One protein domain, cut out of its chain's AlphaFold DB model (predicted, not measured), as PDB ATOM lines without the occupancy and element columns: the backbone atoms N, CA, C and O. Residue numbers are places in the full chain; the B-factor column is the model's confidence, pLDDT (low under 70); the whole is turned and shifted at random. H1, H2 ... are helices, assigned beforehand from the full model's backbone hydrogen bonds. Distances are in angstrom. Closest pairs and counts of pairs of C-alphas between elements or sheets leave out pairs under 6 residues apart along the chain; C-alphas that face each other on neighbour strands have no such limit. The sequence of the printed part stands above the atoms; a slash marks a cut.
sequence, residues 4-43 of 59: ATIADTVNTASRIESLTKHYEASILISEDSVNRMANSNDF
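Overview. This is residues 4 to 43 of the 59 residues of the protein "Guanylate cyclase domain-containing protein" of Okeania hirsuta (UniProt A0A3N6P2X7). One long helix, H1, makes one side of a flat, open shape; beyond its end residues 23 to 30 fold back to a short helix, H2, and residues 36 to 43 run on as a tail. Residues 4 to 11 of H1 stick out at one end, and residues 35 to 42 stick out at the other. The printed part has 40 residues with two named helices, H1 then H2, and no named strand; the class is all helix. It is loose, with a radius of gyration of the C-alphas of 11.7 A, and spans 31 by 27 by 11 A.

Arrangement. H1, residues 4 to 22, and H2, residues 31 to 35, are apart, with no C-alpha of the one within 8 A of the other. In H2 the O i to N i+4 pair is within hydrogen-bond range; in H1 12 of 15 are.

Along the chain. H1 begins at C-alpha 4 (33.733, -33.154, -3.123) and measures 27.8 A from first to last C-alpha. H2 measures 6.2 A and ends at C-alpha 35 (52.734, -21.970, -10.847).

Size, cuts and confidence. The two C-alphas farthest apart, of Ala 4 and Asp 42, are 33.1 A apart. The printed part has no cut, and the link from H1 to H2 is short. Residues 4 to 5 are under pLDDT 70.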
ATOM      1  N   ALA A   4      33.603 -34.419  -3.844       69.62
ATOM      2  CA  ALA A   4      33.733 -33.154  -3.123       69.62
ATOM      3  C   ALA A   4      34.930 -32.308  -3.604       69.62
ATOM      4  O   ALA A   4      34.819 -31.087  -3.701       69.62
ATOM      5  N   THR A   5      36.053 -32.940  -3.963       67.00
ATOM      6  CA  THR A   5      37.245 -32.251  -4.494       67.00
ATOM      7  C   THR A   5      36.965 -31.645  -5.870       67.00
ATOM      8  O   THR A   5      37.393 -30.527  -6.169       67.00
ATOM      9  N   ILE A   6      36.196 -32.358  -6.697       73.94
ATOM     10  CA  ILE A   6      35.742 -31.871  -8.005       73.94
ATOM     11  C   ILE A   6      34.799 -30.677  -7.813       73.94
ATOM     12  O   ILE A   6      34.999 -29.632  -8.431       73.94
ATOM     13  N   ALA A   7      33.827 -30.788  -6.904       75.75
ATOM     14  CA  ALA A   7      32.879 -29.713  -6.615       75.75
ATOM     15  C   ALA A   7      33.562 -28.428  -6.108       75.75
ATOM     16  O   ALA A   7      33.197 -27.332  -6.534       75.75
ATOM     17  N   ASP A   8      34.569 -28.529  -5.234       79.00
ATOM     18  CA  ASP A   8      35.295 -27.354  -4.730       79.00
ATOM     19  C   ASP A   8      36.124 -26.657  -5.821       79.00
ATOM     20  O   ASP A   8      36.147 -25.424  -5.903       79.00
ATOM     21  N   THR A   9      36.739 -27.443  -6.709       81.75
ATOM     22  CA  THR A   9      37.493 -26.925  -7.860       81.75
ATOM     23  C   THR A   9      36.564 -26.184  -8.824       81.75
ATOM     24  O   THR A   9      36.835 -25.038  -9.183       81.75
ATOM     25  N   VAL A  10      35.421 -26.786  -9.173       83.06
ATOM     26  CA  VAL A  10      34.402 -26.171 -10.045       83.06
ATOM     27  C   VAL A  10      33.851 -24.885  -9.427       83.06
ATOM     28  O   VAL A  10      33.775 -23.858 -10.099       83.06
ATOM     29  N   ASN A  11      33.541 -24.902  -8.128       84.31
ATOM     30  CA  ASN A  11      33.075 -23.720  -7.404       84.31
ATOM     31  C   ASN A  11      34.131 -22.610  -7.314       84.31
ATOM     32  O   ASN A  11      33.790 -21.444  -7.130       84.31
ATOM     33  N   THR A  12      35.417 -22.945  -7.374       83.19
ATOM     34  CA  THR A  12      36.493 -21.948  -7.405       83.19
ATOM     35  C   THR A  12      36.618 -21.344  -8.802       83.19
ATOM     36  O   THR A  12      36.660 -20.122  -8.931       83.19
ATOM     37  N   ALA A  13      36.576 -22.173  -9.848       84.69
ATOM     38  CA  ALA A  13      36.623 -21.723 -11.237       84.69
ATOM     39  C   ALA A  13      35.442 -20.804 -11.599       84.69
ATOM     40  O   ALA A  13      35.659 -19.737 -12.170       84.69
ATOM     41  N   SER A  14      34.211 -21.148 -11.201       86.19
ATOM     42  CA  SER A  14      33.029 -20.306 -11.462       86.19
ATOM     43  C   SER A  14      33.114 -18.936 -10.784       86.19
ATOM     44  O   SER A  14      32.670 -17.924 -11.321       86.19
ATOM     45  N   ARG A  15      33.747 -18.858  -9.609       84.31
ATOM     46  CA  ARG A  15      33.965 -17.577  -8.928       84.31
ATOM     47  C   ARG A  15      35.031 -16.737  -9.623       84.31
ATOM     48  O   ARG A  15      34.860 -15.525  -9.707       84.31
ATOM     49  N   ILE A  16      36.092 -17.354 -10.141       86.00
ATOM     50  CA  ILE A  16      37.088 -16.656 -10.965       86.00
ATOM     51  C   ILE A  16      36.427 -16.119 -12.242       86.00
ATOM     52  O   ILE A  16      36.625 -14.953 -12.574       86.00
ATOM     53  N   GLU A  17      35.567 -16.905 -12.896       86.69
ATOM     54  CA  GLU A  17      34.765 -16.437 -14.036       86.69
ATOM     55  C   GLU A  17      33.895 -15.239 -13.646       86.69
ATOM     56  O   GLU A  17      33.904 -14.236 -14.346       86.69
ATOM     57  N   SER A  18      33.255 -15.239 -12.476       86.25
ATOM     58  CA  SER A  18      32.474 -14.073 -12.039       86.25
ATOM     59  C   SER A  18      33.307 -12.786 -11.868       86.25
ATOM     60  O   SER A  18      32.790 -11.688 -12.079       86.25
ATOM     61  N   LEU A  19      34.601 -12.906 -11.535       88.38
ATOM     62  CA  LEU A  19      35.522 -11.771 -11.398       88.38
ATOM     63  C   LEU A  19      35.975 -11.208 -12.750       88.38
ATOM     64  O   LEU A  19      36.353 -10.038 -12.803       88.38
ATOM     65  N   THR A  20      35.898 -11.981 -13.837       88.88
ATOM     66  CA  THR A  20      36.236 -11.499 -15.194       88.88
ATOM     67  C   THR A  20      35.446 -10.239 -15.543       88.88
ATOM     68  O   THR A  20      36.013  -9.263 -16.029       88.88
ATOM     69  N   LYS A  21      34.160 -10.214 -15.169       86.69
ATOM     70  CA  LYS A  21      33.243  -9.081 -15.352       86.69
ATOM     71  C   LYS A  21      33.650  -7.859 -14.534       86.69
ATOM     72  O   LYS A  21      33.486  -6.742 -14.999       86.69
ATOM     73  N   HIS A  22      34.165  -8.066 -13.323       88.25
ATOM     74  CA  HIS A  22      34.606  -6.974 -12.454       88.25
ATOM     75  C   HIS A  22      35.905  -6.330 -12.950       88.25
ATOM     76  O   HIS A  22      36.051  -5.116 -12.880       88.25
ATOM     77  N   TYR A  23      36.834  -7.147 -13.451       88.56
ATOM     78  CA  TYR A  23      38.131  -6.688 -13.953       88.56
ATOM     79  C   TYR A  23      38.136  -6.358 -15.451       88.56
ATOM     80  O   TYR A  23      39.203  -6.050 -15.982       88.56
ATOM     81  N   GLU A  24      36.984  -6.463 -16.123       89.38
ATOM     82  CA  GLU A  24      36.828  -6.285 -17.575       89.38
ATOM     83  C   GLU A  24      37.862  -7.091 -18.386       89.38
ATOM     84  O   GLU A  24      38.404  -6.642 -19.394       89.38
ATOM     85  N   ALA A  25      38.161  -8.306 -17.919       89.62
ATOM     86  CA  ALA A  25      39.170  -9.182 -18.500       89.62
ATOM     87  C   ALA A  25      38.507 -10.409 -19.122       89.62
ATOM     88  O   ALA A  25      37.658 -11.028 -18.496       89.62
ATOM     89  N   SER A  26      38.919 -10.822 -20.320       88.38
ATOM     90  CA  SER A  26      38.356 -12.019 -20.968       88.38
ATOM     91  C   SER A  26      38.801 -13.332 -20.313       88.38
ATOM     92  O   SER A  26      38.123 -14.344 -20.452       88.38
ATOM     93  N   ILE A  27      39.949 -13.328 -19.628       90.69
ATOM     94  CA  ILE A  27      40.535 -14.505 -18.980       90.69
ATOM     95  C   ILE A  27      41.130 -14.079 -17.642       90.69
ATOM     96  O   ILE A  27      41.876 -13.104 -17.568       90.69
ATOM     97  N   LEU A  28      40.830 -14.850 -16.599       92.25
ATOM     98  CA  LEU A  28      41.497 -14.788 -15.306       92.25
ATOM     99  C   LEU A  28      42.026 -16.176 -14.953       92.25
ATOM    100  O   LEU A  28      41.398 -17.187 -15.262       92.25
ATOM    101  N   ILE A  29      43.172 -16.214 -14.285       91.19
ATOM    102  CA  ILE A  29      43.848 -17.441 -13.872       91.19
ATOM    103  C   ILE A  29      44.282 -17.305 -12.412       91.19
ATOM    104  O   ILE A  29      44.645 -16.216 -11.968       91.19
ATOM    105  N   SER A  30      44.204 -18.393 -11.643       90.50
ATOM    106  CA  SER A  30      44.704 -18.401 -10.267       90.50
ATOM    107  C   SER A  30      46.227 -18.523 -10.237       90.50
ATOM    108  O   SER A  30      46.833 -19.117 -11.128       90.50
ATOM    109  N   GLU A  31      46.847 -18.019  -9.170       90.69
ATOM    110  CA  GLU A  31      48.291 -18.161  -8.944       90.69
ATOM    111  C   GLU A  31      48.732 -19.636  -8.942       90.69
ATOM    112  O   GLU A  31      49.715 -19.984  -9.587       90.69
ATOM    113  N   ASP A  32      47.962 -20.528  -8.308       89.44
ATOM    114  CA  ASP A  32      48.247 -21.972  -8.306       89.44
ATOM    115  C   ASP A  32      48.276 -22.563  -9.726       89.44
ATOM    116  O   ASP A  32      49.122 -23.402 -10.025       89.44
ATOM    117  N   SER A  33      47.408 -22.087 -10.627       90.56
ATOM    118  CA  SER A  33      47.425 -22.527 -12.027       90.56
ATOM    119  C   SER A  33      48.650 -21.998 -12.771       90.56
ATOM    120  O   SER A  33      49.291 -22.770 -13.477       90.56
ATOM    121  N   VAL A  34      49.028 -20.729 -12.566       92.12
ATOM    122  CA  VAL A  34      50.251 -20.141 -13.152       92.12
ATOM    123  C   VAL A  34      51.501 -20.898 -12.699       92.12
ATOM    124  O   VAL A  34      52.353 -21.218 -13.522       92.12
ATOM    125  N   ASN A  35      51.586 -21.255 -11.416       91.00
ATOM    126  CA  ASN A  35      52.734 -21.970 -10.847       91.00
ATOM    127  C   ASN A  35      52.892 -23.406 -11.374       91.00
ATOM    128  O   ASN A  35      53.971 -23.985 -11.261       91.00
ATOM    129  N   ARG A  36      51.832 -23.997 -11.938       92.75
ATOM    130  CA  ARG A  36      51.855 -25.336 -12.555       92.75
ATOM    131  C   ARG A  36      52.129 -25.300 -14.058       92.75
ATOM    132  O   ARG A  36      52.277 -26.360 -14.666       92.75
ATOM    133  N   MET A  37      52.163 -24.119 -14.674       91.75
ATOM    134  CA  MET A  37      52.482 -23.985 -16.094       91.75
ATOM    135  C   MET A  37      53.972 -24.232 -16.321       91.75
ATOM    136  O   MET A  37      54.806 -23.702 -15.596       91.75
ATOM    137  N   ALA A  38      54.305 -24.996 -17.362       89.94
ATOM    138  CA  ALA A  38      55.700 -25.262 -17.716       89.94
ATOM    139  C   ALA A  38      56.456 -23.973 -18.087       89.94
ATOM    140  O   ALA A  38      57.578 -23.777 -17.637       89.94
ATOM    141  N   ASN A  39      55.809 -23.079 -18.846       88.56
ATOM    142  CA  ASN A  39      56.379 -21.810 -19.298       88.56
ATOM    143  C   ASN A  39      55.364 -20.669 -19.115       88.56
ATOM    144  O   ASN A  39      54.678 -20.262 -20.050       88.56
ATOM    145  N   SER A  40      55.238 -20.136 -17.900       87.06
ATOM    146  CA  SER A  40      54.375 -18.969 -17.646       87.06
ATOM    147  C   SER A  40      54.857 -17.695 -18.357       87.06
ATOM    148  O   SER A  40      54.040 -16.834 -18.672       87.06
ATOM    149  N   ASN A  41      56.156 -17.604 -18.669       86.69
ATOM    150  CA  ASN A  41      56.769 -16.479 -19.386       86.69
ATOM    151  C   ASN A  41      56.323 -16.351 -20.852       86.69
ATOM    152  O   ASN A  41      56.496 -15.285 -21.437       86.69
ATOM    153  N   ASP A  42      55.726 -17.396 -21.434       91.69
ATOM    154  CA  ASP A  42      55.176 -17.348 -22.796       91.69
ATOM    155  C   ASP A  42      53.900 -16.480 -22.867       91.69
ATOM    156  O   ASP A  42      53.391 -16.182 -23.949       91.69
ATOM    157  N   PHE A  43      53.377 -16.054 -21.711       89.56
ATOM    158  CA  PHE A  43      52.152 -15.281 -21.579       89.56
ATOM    159  C   PHE A  43      52.425 -13.924 -20.926       89.56
ATOM    160  O   PHE A  43      53.115 -13.816 -19.912       89.56
TER     161      PHE A  43